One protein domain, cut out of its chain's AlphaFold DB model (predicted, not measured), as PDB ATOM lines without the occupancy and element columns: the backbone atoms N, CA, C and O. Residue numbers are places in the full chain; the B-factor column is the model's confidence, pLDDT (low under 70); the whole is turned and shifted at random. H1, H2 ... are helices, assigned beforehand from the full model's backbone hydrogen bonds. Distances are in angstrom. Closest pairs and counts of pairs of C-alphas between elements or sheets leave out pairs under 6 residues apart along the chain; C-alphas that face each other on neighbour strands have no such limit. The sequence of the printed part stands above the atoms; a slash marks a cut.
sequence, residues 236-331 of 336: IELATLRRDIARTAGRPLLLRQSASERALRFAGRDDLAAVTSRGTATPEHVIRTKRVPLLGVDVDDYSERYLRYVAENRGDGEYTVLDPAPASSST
ATOM      1  N   ILE A 236     -25.474  -0.570  12.315       91.88
ATOM      2  CA  ILE A 236     -26.012   0.117  11.136       91.88
ATOM      3  C   ILE A 236     -25.285  -0.292   9.849       91.88
ATOM      4  O   ILE A 236     -25.943  -0.481   8.829       91.88
ATOM      5  N   GLU A 237     -23.966  -0.494   9.887       90.31
ATOM      6  CA  GLU A 237     -23.199  -0.993   8.736       90.31
ATOM      7  C   GLU A 237     -23.640  -2.409   8.365       90.31
ATOM      8  O   GLU A 237     -23.965  -2.673   7.208       90.31
ATOM      9  N   LEU A 238     -23.748  -3.298   9.359       89.94
ATOM     10  CA  LEU A 238     -24.211  -4.674   9.159       89.94
ATOM     11  C   LEU A 238     -25.656  -4.718   8.636       89.94
ATOM     12  O   LEU A 238     -25.978  -5.509   7.747       89.94
ATOM     13  N   ALA A 239     -26.538  -3.862   9.161       92.56
ATOM     14  CA  ALA A 239     -27.927  -3.780   8.717       92.56
ATOM     15  C   ALA A 239     -28.055  -3.242   7.285       92.56
ATOM     16  O   ALA A 239     -28.855  -3.778   6.515       92.56
ATOM     17  N   THR A 240     -27.262  -2.229   6.924       94.12
ATOM     18  CA  THR A 240     -27.177  -1.689   5.560       94.12
ATOM     19  C   THR A 240     -26.677  -2.745   4.581       94.12
ATOM     20  O   THR A 240     -27.376  -3.044   3.617       94.12
ATOM     21  N   LEU A 241     -25.543  -3.391   4.871       93.69
ATOM     22  CA  LEU A 241     -24.995  -4.439   4.010       93.69
ATOM     23  C   LEU A 241     -26.001  -5.581   3.819       93.69
ATOM     24  O   LEU A 241     -26.282  -5.989   2.695       93.69
ATOM     25  N   ARG A 242     -26.622  -6.057   4.906       94.75
ATOM     26  CA  ARG A 242     -27.655  -7.099   4.831       94.75
ATOM     27  C   ARG A 242     -28.846  -6.671   3.973       94.75
ATOM     28  O   ARG A 242     -29.362  -7.493   3.220       94.75
ATOM     29  N   ARG A 243     -29.310  -5.421   4.103       96.19
ATOM     30  CA  ARG A 243     -30.406  -4.872   3.287       96.19
ATOM     31  C   ARG A 243     -30.038  -4.910   1.807       96.19
ATOM     32  O   ARG A 243     -30.858  -5.352   1.007       96.19
ATOM     33  N   ASP A 244     -28.833  -4.477   1.461       96.25
ATOM     34  CA  ASP A 244     -28.396  -4.364   0.071       96.25
ATOM     35  C   ASP A 244     -28.216  -5.757  -0.563       96.25
ATOM     36  O   ASP A 244     -28.742  -6.008  -1.647       96.25
ATOM     37  N   ILE A 245     -27.628  -6.717   0.165       95.81
ATOM     38  CA  ILE A 245     -27.550  -8.127  -0.266       95.81
ATOM     39  C   ILE A 245     -28.953  -8.733  -0.427       95.81
ATOM     40  O   ILE A 245     -29.238  -9.369  -1.441       95.81
ATOM     41  N   ALA A 246     -29.855  -8.528   0.540       96.00
ATOM     42  CA  ALA A 246     -31.219  -9.065   0.486       96.00
ATOM     43  C   ALA A 246     -32.039  -8.474  -0.673       96.00
ATOM     44  O   ALA A 246     -32.812  -9.195  -1.307       96.00
ATOM     45  N   ARG A 247     -31.845  -7.184  -0.981       96.44
ATOM     46  CA  ARG A 247     -32.438  -6.519  -2.149       96.44
ATOM     47  C   ARG A 247     -31.994  -7.206  -3.439       96.44
ATOM     48  O   ARG A 247     -32.847  -7.575  -4.238       96.44
ATOM     49  N   THR A 248     -30.691  -7.424  -3.609       96.12
ATOM     50  CA  THR A 248     -30.124  -8.091  -4.793       96.12
ATOM     51  C   THR A 248     -30.547  -9.560  -4.894       96.12
ATOM     52  O   THR A 248     -30.808 -10.054  -5.986       96.12
ATOM     53  N   ALA A 249     -30.678 -10.260  -3.763       94.25
ATOM     54  CA  ALA A 249     -31.144 -11.647  -3.726       94.25
ATOM     55  C   ALA A 249     -32.656 -11.799  -3.981       94.25
ATOM     56  O   ALA A 249     -33.121 -12.911  -4.227       94.25
ATOM     57  N   GLY A 250     -33.438 -10.718  -3.857       95.25
ATOM     58  CA  GLY A 250     -34.897 -10.740  -4.001       95.25
ATOM     59  C   GLY A 250     -35.636 -11.488  -2.883       95.25
ATOM     60  O   GLY A 250     -36.806 -11.832  -3.044       95.25
ATOM     61  N   ARG A 251     -34.973 -11.766  -1.753       95.19
ATOM     62  CA  ARG A 251     -35.545 -12.508  -0.615       95.19
ATOM     63  C   ARG A 251     -34.918 -12.086   0.717       95.19
ATOM     64  O   ARG A 251     -33.773 -11.634   0.735       95.19
ATOM     65  N   PRO A 252     -35.621 -12.261   1.852       94.88
ATOM     66  CA  PRO A 252     -35.040 -12.020   3.168       94.88
ATOM     67  C   PRO A 252     -33.828 -12.924   3.429       94.88
ATOM     68  O   PRO A 252     -33.874 -14.121   3.153       94.88
ATOM     69  N   LEU A 253     -32.771 -12.351   4.009       93.50
ATOM     70  CA  LEU A 253     -31.547 -13.061   4.378       93.50
ATOM     71  C   LEU A 253     -31.145 -12.772   5.827       93.50
ATOM     72  O   LEU A 253     -31.375 -11.675   6.359       93.50
ATOM     73  N   LEU A 254     -30.503 -13.769   6.437       92.56
ATOM     74  CA  LEU A 254     -29.759 -13.635   7.683       92.56
ATOM     75  C   LEU A 254     -28.292 -13.366   7.344       92.56
ATOM     76  O   LEU A 254     -27.714 -14.066   6.518       92.56
ATOM     77  N   LEU A 255     -27.700 -12.365   7.994       90.94
ATOM     78  CA  LEU A 255     -26.265 -12.103   7.926       90.94
ATOM     79  C   LEU A 255     -25.640 -12.620   9.220       90.94
ATOM     80  O   LEU A 255     -26.051 -12.215  10.308       90.94
ATOM     81  N   ARG A 256     -24.669 -13.527   9.099       89.81
ATOM     82  CA  ARG A 256     -23.877 -14.034  10.222       89.81
ATOM     83  C   ARG A 256     -22.461 -13.510  10.071       89.81
ATOM     84  O   ARG A 256     -21.790 -13.877   9.122       89.81
ATOM     85  N   GLN A 257     -22.029 -12.716  11.039       87.81
ATOM     86  CA  GLN A 257     -20.656 -12.244  11.111       87.81
ATOM     87  C   GLN A 257     -19.757 -13.310  11.743       87.81
ATOM     88  O   GLN A 257     -20.056 -13.814  12.842       87.81
ATOM     89  N   SER A 258     -18.654 -13.630  11.069       88.31
ATOM     90  CA  SER A 258     -17.643 -14.526  11.625       88.31
ATOM     91  C   SER A 258     -17.014 -13.942  12.897       88.31
ATOM     92  O   SER A 258     -16.773 -12.744  13.006       88.31
ATOM     93  N   ALA A 259     -16.769 -14.800  13.888       89.88
ATOM     94  CA  ALA A 259     -15.996 -14.465  15.088       89.88
ATOM     95  C   ALA A 259     -14.682 -15.260  15.139       89.88
ATOM     96  O   ALA A 259     -14.107 -15.419  16.206       89.88
ATOM     97  N   SER A 260     -14.251 -15.801  13.998       90.81
ATOM     98  CA  SER A 260     -13.037 -16.602  13.861       90.81
ATOM     99  C   SER A 260     -11.820 -15.692  13.705       90.81
ATOM    100  O   SER A 260     -11.777 -14.858  12.796       90.81
ATOM    101  N   GLU A 261     -10.799 -15.889  14.543       90.00
ATOM    102  CA  GLU A 261      -9.503 -15.219  14.395       90.00
ATOM    103  C   GLU A 261      -8.914 -15.454  12.996       90.00
ATOM    104  O   GLU A 261      -8.413 -14.529  12.351       90.00
ATOM    105  N   ARG A 262      -9.020 -16.688  12.486       89.25
ATOM    106  CA  ARG A 262      -8.531 -17.057  11.155       89.25
ATOM    107  C   ARG A 262      -9.254 -16.287  10.050       89.25
ATOM    108  O   ARG A 262      -8.596 -15.814   9.124       89.25
ATOM    109  N   ALA A 263     -10.574 -16.130  10.154       88.50
ATOM    110  CA  ALA A 263     -11.358 -15.339   9.209       88.50
ATOM    111  C   ALA A 263     -10.968 -13.853   9.251       88.50
ATOM    112  O   ALA A 263     -10.771 -13.254   8.195       88.50
ATOM    113  N   LEU A 264     -10.773 -13.275  10.447       87.12
ATOM    114  CA  LEU A 264     -10.290 -11.893  10.582       87.12
ATOM    115  C   LEU A 264      -8.900 -11.716   9.963       87.12
ATOM    116  O   LEU A 264      -8.682 -10.785   9.191       87.12
ATOM    117  N   ARG A 265      -7.964 -12.624  10.262       88.81
ATOM    118  CA  ARG A 265      -6.603 -12.583   9.711       88.81
ATOM    119  C   ARG A 265      -6.611 -12.710   8.190       88.81
ATOM    120  O   ARG A 265      -5.837 -12.033   7.525       88.81
ATOM    121  N   PHE A 266      -7.482 -13.558   7.643       89.62
ATOM    122  CA  PHE A 266      -7.661 -13.689   6.200       89.62
ATOM    123  C   PHE A 266      -8.207 -12.396   5.578       89.62
ATOM    124  O   PHE A 266      -7.623 -11.900   4.620       89.62
ATOM    125  N   ALA A 267      -9.258 -11.807   6.156       89.12
ATOM    126  CA  ALA A 267      -9.843 -10.548   5.687       89.12
ATOM    127  C   ALA A 267      -8.900  -9.336   5.835       89.12
ATOM    128  O   ALA A 267      -9.059  -8.344   5.128       89.12
ATOM    129  N   GLY A 268      -7.920  -9.412   6.740       88.38
ATOM    130  CA  GLY A 268      -6.902  -8.384   6.962       88.38
ATOM    131  C   GLY A 268      -5.655  -8.499   6.078       88.38
ATOM    132  O   GLY A 268      -4.699  -7.765   6.307       88.38
ATOM    133  N   ARG A 269      -5.613  -9.425   5.111       91.94
ATOM    134  CA  ARG A 269      -4.459  -9.586   4.214       91.94
ATOM    135  C   ARG A 269      -4.320  -8.415   3.239       91.94
ATOM    136  O   ARG A 269      -5.284  -8.057   2.567       91.94
ATOM    137  N   ASP A 270      -3.092  -7.934   3.046       93.56
ATOM    138  CA  ASP A 270      -2.782  -6.905   2.037       93.56
ATOM    139  C   ASP A 270      -3.031  -7.388   0.597       93.56
ATOM    140  O   ASP A 270      -3.377  -6.608  -0.288       93.56
ATOM    141  N   ASP A 271      -2.891  -8.695   0.355       93.94
ATOM    142  CA  ASP A 271      -3.101  -9.339  -0.944       93.94
ATOM    143  C   ASP A 271      -4.480 -10.013  -1.072       93.94
ATOM    144  O   ASP A 271      -4.676 -10.831  -1.975       93.94
ATOM    145  N   LEU A 272      -5.448  -9.671  -0.204       91.94
ATOM    146  CA  LEU A 272      -6.772 -10.307  -0.151       91.94
ATOM    147  C   LEU A 272      -7.418 -10.411  -1.539       91.94
ATOM    148  O   LEU A 272      -7.817 -11.498  -1.948       91.94
ATOM    149  N   ALA A 273      -7.442  -9.309  -2.296       91.25
ATOM    150  CA  ALA A 273      -8.031  -9.280  -3.633       91.25
ATOM    151  C   ALA A 273      -7.335 -10.226  -4.626       91.25
ATOM    152  O   ALA A 273      -7.992 -10.849  -5.463       91.25
ATOM    153  N   ALA A 274      -6.011 -10.362  -4.533       92.38
ATOM    154  CA  ALA A 274      -5.231 -11.244  -5.394       92.38
ATOM    155  C   ALA A 274      -5.405 -12.724  -5.027       92.38
ATOM    156  O   ALA A 274      -5.290 -13.584  -5.898       92.38
ATOM    157  N   VAL A 275      -5.675 -13.037  -3.757       90.31
ATOM    158  CA  VAL A 275      -5.936 -14.408  -3.299       90.31
ATOM    159  C   VAL A 275      -7.364 -14.827  -3.647       90.31
ATOM    160  O   VAL A 275      -7.561 -15.878  -4.250       90.31
ATOM    161  N   THR A 276      -8.363 -13.994  -3.347       89.50
ATOM    162  CA  THR A 276      -9.781 -14.348  -3.532       89.50
ATOM    163  C   THR A 276     -10.247 -14.321  -4.989       89.50
ATOM    164  O   THR A 276     -11.305 -14.860  -5.300       89.50
ATOM    165  N   SER A 277      -9.496 -13.691  -5.898       89.25
ATOM    166  CA  SER A 277      -9.822 -13.649  -7.334       89.25
ATOM    167  C   SER A 277      -9.402 -14.901  -8.111       89.25
ATOM    168  O   SER A 277      -9.860 -15.087  -9.241       89.25
ATOM    169  N   ARG A 278      -8.585 -15.781  -7.511       87.69
ATOM    170  CA  ARG A 278      -8.098 -17.026  -8.136       87.69
ATOM    171  C   ARG A 278      -9.190 -18.085  -8.304       87.69
ATOM    172  O   ARG A 278      -9.023 -19.000  -9.100       87.69
ATOM    173  N   GLY A 279     -10.317 -17.922  -7.613       84.44
ATOM    174  CA  GLY A 279     -11.415 -18.880  -7.593       84.44
ATOM    175  C   GLY A 279     -11.404 -19.725  -6.325       84.44
ATOM    176  O   GLY A 279     -10.760 -19.383  -5.334       84.44
ATOM    177  N   THR A 280     -12.160 -20.813  -6.355       84.06
ATOM    178  CA  THR A 280     -12.365 -21.693  -5.207       84.06
ATOM    179  C   THR A 280     -11.613 -23.006  -5.368       84.06
ATOM    180  O   THR A 280     -11.401 -23.459  -6.489       84.06
ATOM    181  N   ALA A 281     -11.265 -23.644  -4.247       80.75
ATOM    182  CA  ALA A 281     -10.515 -24.900  -4.245       80.75
ATOM    183  C   ALA A 281     -11.317 -26.093  -4.791       80.75
ATOM    184  O   ALA A 281     -10.745 -26.984  -5.406       80.75
ATOM    185  N   THR A 282     -12.640 -26.110  -4.585       79.31
ATOM    186  CA  THR A 282     -13.507 -27.220  -5.015       79.31
ATOM    187  C   THR A 282     -14.814 -26.711  -5.642       79.31
ATOM    188  O   THR A 282     -15.203 -25.558  -5.398       79.31
ATOM    189  N   PRO A 283     -15.535 -27.539  -6.425       76.25
ATOM    190  CA  PRO A 283     -16.840 -27.178  -6.984       76.25
ATOM    191  C   PRO A 283     -17.907 -26.834  -5.928       76.25
ATOM    192  O   PRO A 283     -18.758 -25.975  -6.166       76.25
ATOM    193  N   GLU A 284     -17.858 -27.446  -4.740       79.12
ATOM    194  CA  GLU A 284     -18.826 -27.202  -3.655       79.12
ATOM    195  C   GLU A 284     -18.796 -25.752  -3.182       79.12
ATOM    196  O   GLU A 284     -19.844 -25.153  -2.922       79.12
ATOM    197  N   HIS A 285     -17.602 -25.165  -3.115       80.31
ATOM    198  CA  HIS A 285     -17.434 -23.761  -2.777       80.31
ATOM    199  C   HIS A 285     -18.149 -22.864  -3.794       80.31
ATOM    200  O   HIS A 285     -18.870 -21.953  -3.405       80.31
ATOM    201  N   VAL A 286     -18.074 -23.152  -5.097       81.06
ATOM    202  CA  VAL A 286     -18.798 -22.355  -6.107       81.06
ATOM    203  C   VAL A 286     -20.305 -22.360  -5.837       81.06
ATOM    204  O   VAL A 286     -20.949 -21.311  -5.908       81.06
ATOM    205  N   ILE A 287     -20.859 -23.520  -5.476       78.12
ATOM    206  CA  ILE A 287     -22.293 -23.695  -5.205       78.12
ATOM    207  C   ILE A 287     -22.715 -22.964  -3.921       78.12
ATOM    208  O   ILE A 287     -23.810 -22.403  -3.864       78.12
ATOM    209  N   ARG A 288     -21.868 -22.964  -2.883       81.19
ATOM    210  CA  ARG A 288     -22.215 -22.453  -1.542       81.19
ATOM    211  C   ARG A 288     -21.775 -21.013  -1.288       81.19
ATOM    212  O   ARG A 288     -22.515 -20.260  -0.664       81.19
ATOM    213  N   THR A 289     -20.588 -20.636  -1.751       84.69
ATOM    214  CA  THR A 289     -19.924 -19.359  -1.445       84.69
ATOM    215  C   THR A 289     -19.777 -18.438  -2.651       84.69
ATOM    216  O   THR A 289     -19.360 -17.296  -2.464       84.69
ATOM    217  N   LYS A 290     -20.165 -18.894  -3.856       87.69
ATOM    218  CA  LYS A 290     -19.863 -18.278  -5.164       87.69
ATOM    219  C   LYS A 290     -18.374 -18.390  -5.522       87.69
ATOM    220  O   LYS A 290     -17.545 -18.770  -4.701       87.69
ATOM    221  N   ARG A 291     -18.043 -18.060  -6.780       87.81
ATOM    222  CA  ARG A 291     -16.669 -18.107  -7.322       87.81
ATOM    223  C   ARG A 291     -15.714 -17.153  -6.600       87.81
ATOM    224  O   ARG A 291     -14.542 -17.469  -6.448       87.81
ATOM    225  N   VAL A 292     -16.209 -15.974  -6.223       91.25
ATOM    226  CA  VAL A 292     -15.443 -14.925  -5.542       91.25
ATOM    227  C   VAL A 292     -16.312 -14.299  -4.445       91.25
ATOM    228  O   VAL A 292     -17.522 -14.183  -4.647       91.25
ATOM    229  N   PRO A 293     -15.736 -13.887  -3.305       92.56
ATOM    230  CA  PRO A 293     -16.463 -13.153  -2.275       92.56
ATOM    231  C   PRO A 293     -16.715 -11.698  -2.694       92.56
ATOM    232  O   PRO A 293     -16.045 -11.155  -3.580       92.56
ATOM    233  N   LEU A 294     -17.646 -11.028  -2.013       93.56
ATOM    234  CA  LEU A 294     -17.725  -9.568  -2.042       93.56
ATOM    235  C   LEU A 294     -16.543  -8.980  -1.263       93.56
ATOM    236  O   LEU A 294     -16.421  -9.202  -0.061       93.56
ATOM    237  N   LEU A 295     -15.716  -8.177  -1.925       91.94
ATOM    238  CA  LEU A 295     -14.697  -7.364  -1.263       91.94
ATOM    239  C   LEU A 295     -15.252  -5.958  -1.047       91.94
ATOM    240  O   LEU A 295     -15.685  -5.317  -2.004       91.94
ATOM    241  N   GLY A 296     -15.243  -5.479   0.196       89.38
ATOM    242  CA  GLY A 296     -15.909  -4.221   0.538       89.38
ATOM    243  C   GLY A 296     -17.422  -4.389   0.721       89.38
ATOM    244  O   GLY A 296     -17.892  -5.430   1.175       89.38
ATOM    245  N   VAL A 297     -18.181  -3.340   0.398       91.44
ATOM    246  CA  VAL A 297     -19.638  -3.265   0.637       91.44
ATOM    247  C   VAL A 297     -20.455  -2.940  -0.619       91.44
ATOM    248  O   VAL A 297     -21.669  -2.791  -0.529       91.44
ATOM    249  N   ASP A 298     -19.813  -2.836  -1.787       95.06
ATOM    250  CA  ASP A 298     -20.489  -2.516  -3.049       95.06
ATOM    251  C   ASP A 298     -21.153  -3.764  -3.654       95.06
ATOM    252  O   ASP A 298     -20.566  -4.523  -4.432       95.06
ATOM    253  N   VAL A 299     -22.389  -4.016  -3.220       96.25
ATOM    254  CA  VAL A 299     -23.194  -5.161  -3.662       96.25
ATOM    255  C   VAL A 299     -23.618  -5.020  -5.129       96.25
ATOM    256  O   VAL A 299     -23.759  -6.034  -5.818       96.25
ATOM    257  N   ASP A 300     -23.814  -3.790  -5.606       96.25
ATOM    258  CA  ASP A 300     -24.289  -3.531  -6.964       96.25
ATOM    259  C   ASP A 300     -23.165  -3.819  -7.979       96.25
ATOM    260  O   ASP A 300     -23.385  -4.611  -8.898       96.25
ATOM    261  N   ASP A 301     -21.935  -3.337  -7.742       95.94
ATOM    262  CA  ASP A 301     -20.762  -3.696  -8.564       95.94
ATOM    263  C   ASP A 301     -20.505  -5.212  -8.559       95.94
ATOM    264  O   ASP A 301     -20.279  -5.824  -9.607       95.94
ATOM    265  N   TYR A 302     -20.598  -5.866  -7.394       95.50
ATOM    266  CA  TYR A 302     -20.460  -7.324  -7.316       95.50
ATOM    267  C   TYR A 302     -21.466  -8.045  -8.225       95.50
ATOM    268  O   TYR A 302     -21.074  -8.932  -8.994       95.50
ATOM    269  N   SER A 303     -22.741  -7.655  -8.147       95.88
ATOM    270  CA  SER A 303     -23.832  -8.238  -8.930       95.88
ATOM    271  C   SER A 303     -23.606  -8.047 -10.432       95.88
ATOM    272  O   SER A 303     -23.701  -9.005 -11.204       95.88
ATOM    273  N   GLU A 304     -23.218  -6.841 -10.857       96.19
ATOM    274  CA  GLU A 304     -22.924  -6.542 -12.260       96.19
ATOM    275  C   GLU A 304     -21.762  -7.380 -12.806       96.19
ATOM    276  O   GLU A 304     -21.862  -7.942 -13.902       96.19
ATOM    277  N   ARG A 305     -20.671  -7.519 -12.042       94.06
ATOM    278  CA  ARG A 305     -19.527  -8.360 -12.432       94.06
ATOM    279  C   ARG A 305     -19.909  -9.833 -12.529       94.06
ATOM    280  O   ARG A 305     -19.462 -10.514 -13.451       94.06
ATOM    281  N   TYR A 306     -20.729 -10.328 -11.602       92.94
ATOM    282  CA  TYR A 306     -21.226 -11.702 -11.642       92.94
ATOM    283  C   TYR A 306     -22.087 -11.949 -12.889       92.94
ATOM    284  O   TYR A 306     -21.846 -12.909 -13.619       92.94
ATOM    285  N   LEU A 307     -23.046 -11.065 -13.178       93.69
ATOM    286  CA  LEU A 307     -23.917 -11.195 -14.349       93.69
ATOM    287  C   LEU A 307     -23.130 -11.113 -15.661       93.69
ATOM    288  O   LEU A 307     -23.411 -11.873 -16.588       93.69
ATOM    289  N   ARG A 308     -22.116 -10.244 -15.727       94.62
ATOM    290  CA  ARG A 308     -21.199 -10.161 -16.870       94.62
ATOM    291  C   ARG A 308     -20.434 -11.466 -17.070       94.62
ATOM    292  O   ARG A 308     -20.467 -12.016 -18.165       94.62
ATOM    293  N   TYR A 309     -19.836 -12.001 -16.004       91.19
ATOM    294  CA  TYR A 309     -19.142 -13.288 -16.041       91.19
ATOM    295  C   TYR A 309     -20.059 -14.413 -16.540       91.19
ATOM    296  O   TYR A 309     -19.674 -15.187 -17.412       91.19
ATOM    297  N   VAL A 310     -21.289 -14.491 -16.028       89.62
ATOM    298  CA  VAL A 310     -22.269 -15.489 -16.478       89.62
ATOM    299  C   VAL A 310     -22.613 -15.305 -17.957       89.62
ATOM    300  O   VAL A 310     -22.675 -16.285 -18.692       89.62
ATOM    301  N   ALA A 311     -22.806 -14.069 -18.421       89.88
ATOM    302  CA  ALA A 311     -23.103 -13.788 -19.825       89.88
ATOM    303  C   ALA A 311     -21.951 -14.175 -20.768       89.88
ATOM    304  O   ALA A 311     -22.211 -14.665 -21.864       89.88
ATOM    305  N   GLU A 312     -20.704 -13.986 -20.333       91.12
ATOM    306  CA  GLU A 312     -19.490 -14.343 -21.078       91.12
ATOM    307  C   GLU A 312     -19.232 -15.857 -21.122       91.12
ATOM    308  O   GLU A 312     -18.610 -16.339 -22.063       91.12
ATOM    309  N   ASN A 313     -19.716 -16.609 -20.125       86.62
ATOM    310  CA  ASN A 313     -19.424 -18.040 -19.952       86.62
ATOM    311  C   ASN A 313     -20.653 -18.953 -20.115       86.62
ATOM    312  O   ASN A 313     -20.578 -20.147 -19.822       86.62
ATOM    313  N   ARG A 314     -21.801 -18.423 -20.554       80.19
ATOM    314  CA  ARG A 314     -22.986 -19.249 -20.828       80.19
ATOM    315  C   ARG A 314     -22.736 -20.132 -22.058       80.19
ATOM    316  O   ARG A 314     -22.325 -19.632 -23.101       80.19
ATOM    317  N   GLY A 315     -22.994 -21.433 -21.929       69.38
ATOM    318  CA  GLY A 315     -22.970 -22.373 -23.054       69.38
ATOM    319  C   GLY A 315     -24.269 -22.361 -23.869       69.38
ATOM    320  O   GLY A 315     -25.223 -21.665 -23.526       69.38
ATOM    321  N   ASP A 316     -24.331 -23.195 -24.908       63.75
ATOM    322  CA  ASP A 316     -25.447 -23.271 -25.872       63.75
ATOM    323  C   ASP A 316     -26.718 -23.989 -25.345       63.75
ATOM    324  O   ASP A 316     -27.603 -24.352 -26.120       63.75
ATOM    325  N   GLY A 317     -26.820 -24.230 -24.033       64.44
ATOM    326  CA  GLY A 317     -27.927 -24.955 -23.393       64.44
ATOM    327  C   GLY A 317     -28.886 -24.068 -22.592       64.44
ATOM    328  O   GLY A 317     -28.623 -22.888 -22.358       64.44
ATOM    329  N   GLU A 318     -29.994 -24.649 -22.117       66.38
ATOM    330  CA  GLU A 318     -30.842 -23.989 -21.116       66.38
ATOM    331  C   GLU A 318     -30.038 -23.760 -19.831       66.38
ATOM    332  O   GLU A 318     -29.626 -24.699 -19.150       66.38
ATOM    333  N   TYR A 319     -29.808 -22.490 -19.506       68.25
ATOM    334  CA  TYR A 319     -29.025 -22.074 -18.353       68.25
ATOM    335  C   TYR A 319     -29.879 -21.216 -17.425       68.25
ATOM    336  O   TYR A 319     -30.435 -20.195 -17.833       68.25
ATOM    337  N   THR A 320     -29.959 -21.614 -16.157       79.62
ATOM    338  CA  THR A 320     -30.589 -20.796 -15.117       79.62
ATOM    339  C   THR A 320     -29.514 -19.992 -14.407       79.62
ATOM    340  O   THR A 320     -28.645 -20.551 -13.740       79.62
ATOM    341  N   VAL A 321     -29.588 -18.668 -14.531       84.19
ATOM    342  CA  VAL A 321     -28.721 -17.763 -13.775       84.19
ATOM    343  C   VAL A 321     -29.068 -17.888 -12.292       84.19
ATOM    344  O   VAL A 321     -30.202 -17.623 -11.894       84.19
ATOM    345  N   LEU A 322     -28.101 -18.312 -11.474       86.50
ATOM    346  CA  LEU A 322     -28.265 -18.328 -10.017       86.50
ATOM    347  C   LEU A 322     -28.331 -16.897  -9.472       86.50
ATOM    348  O   LEU A 322     -27.878 -15.969 -10.144       86.50
ATOM    349  N   ASP A 323     -28.834 -16.730  -8.240       89.31
ATOM    350  CA  ASP A 323     -28.946 -15.405  -7.620       89.31
ATOM    351  C   ASP A 323     -27.616 -14.614  -7.715       89.31
ATOM    352  O   ASP A 323     -26.538 -15.190  -7.535       89.31
ATOM    353  N   PRO A 324     -27.647 -13.317  -8.070       92.12
ATOM    354  CA  PRO A 324     -26.425 -12.538  -8.266       92.12
ATOM    355  C   PRO A 324     -25.901 -11.915  -6.965       92.12
ATOM    356  O   PRO A 324     -24.911 -11.189  -6.976       92.12
ATOM    357  N   ALA A 325     -26.553 -12.190  -5.833       93.50
ATOM    358  CA  ALA A 325     -26.128 -11.694  -4.535       93.50
ATOM    359  C   ALA A 325     -24.854 -12.417  -4.053       93.50
ATOM    360  O   ALA A 325     -24.668 -13.610  -4.321       93.50
ATOM    361  N   PRO A 326     -23.966 -11.728  -3.320       91.69
ATOM    362  CA  PRO A 326     -22.820 -12.376  -2.700       91.69
ATOM    363  C   PRO A 326     -23.272 -13.322  -1.584       91.69
ATOM    364  O   PRO A 326     -24.165 -12.997  -0.801       91.69
ATOM    365  N   ALA A 327     -22.625 -14.486  -1.494       87.31
ATOM    366  CA  ALA A 327     -22.849 -15.453  -0.415       87.31
ATOM    367  C   ALA A 327     -21.848 -15.301   0.747       87.31
ATOM    368  O   ALA A 327     -22.059 -15.856   1.821       87.31
ATOM    369  N   SER A 328     -20.768 -14.545   0.536       83.88
ATOM    370  CA  SER A 328     -19.757 -14.199   1.538       83.88
ATOM    371  C   SER A 328     -19.203 -12.797   1.271       83.88
ATOM    372  O   SER A 328     -19.233 -12.321   0.128       83.88
ATOM    373  N   SER A 329     -18.721 -12.125   2.316       81.56
ATOM    374  CA  SER A 329     -18.100 -10.805   2.232       81.56
ATOM    375  C   SER A 329     -16.759 -10.815   2.968       81.56
ATOM    376  O   SER A 329     -16.493 -11.645   3.829       81.56
ATOM    377  N   SER A 330     -15.836  -9.944   2.588       79.06
ATOM    378  CA  SER A 330     -14.593  -9.740   3.323       79.06
ATOM    379  C   SER A 330     -14.273  -8.256   3.325       79.06
ATOM    380  O   SER A 330     -14.015  -7.646   2.283       79.06
ATOM    381  N   THR A 331     -14.340  -7.666   4.515       67.31
ATOM    382  CA  THR A 331     -14.108  -6.242   4.755       67.31
ATOM    383  C   THR A 331     -13.088  -6.075   5.884       67.31
ATOM    384  O   THR A 331     -13.289  -6.631   6.968       67.31
TER     385      THR A 331
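What this domain is: This is residues 236 to 331 of the 336 residues of the protein "Aldolase_II domain-containing protein" of Microterricola viridarii (UniProt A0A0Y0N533). Two longer helices, H1 and H5, run the same way but are shifted along each other, so that they meet only over part of their length; three short helices, H2, H3 and H4, make a loose arc across from them, with few contacts between helices. The last stretch, residues 314 to 331, folds back past H5 and brings its end into the middle between the arc and the longer helices, while residues 312 to 318 stick out at the far end of H5. The 96 printed residues hold five named helices, in the order H1, H2, H3, H4, H5, and no named strand; the class is all helix, with 48 of the 96 residues in the helices. The whole is compact, with a radius of gyration of the C-alphas of 14.0 A, and only just elongated, with spans of 44 by 29 by 22 A.

Where its parts are: Start with the longest helix: find C-alpha 299 at (-23.194, -5.161, -3.662), where H5, residues 299 to 313, begins; it runs 21.1 A to C-alpha 313 at (-19.424, -18.040, -19.952). Go back to C-alpha 236 at (-26.012, 0.117, 11.136) for H1, residues 236 to 249, 19.6 A long. Then look for H2 at residues 261 to 267, 9.9 A, H3 at residues 272 to 276, 6.1 A, and H4 at residues 283 to 289, 10.1 A.

How they stand to each other: At the first residues of H5 you find H1: the two touch, and their closest C-alphas, those of Ile 245 and Val 299, are 6.3 A apart. H5 touches H1 with residues 299 to 303 alone. Their lines stand at a shallow tilt of 30 degrees, and they run the same way. H2 and H3 are close but not clearly touching; their closest C-alphas, those of Phe 266 and Leu 272, are 7.3 A apart. H4 is apart from H1, H2, H3 and H5. Residues 294 to 295, before H5, pair with residues 329 to 330, parallel. In H1, H2, H3, H4 and H5 every O i to N i+4 pair is within hydrogen-bond range.

The domain as a whole: The two C-alphas farthest apart are those of Glu 261 and Asp 316, at 44.1 A. The printed part has no cut. The link from H1 to H2, with 11 residues between them, is long; the one from H2 to H3 is tight. Residues 312 to 318, of which 312 and 313 belong to H5, stand free. The mean pLDDT of the printed part is 88.4; look for values under 70 at residues 315 to 319 and residue 331.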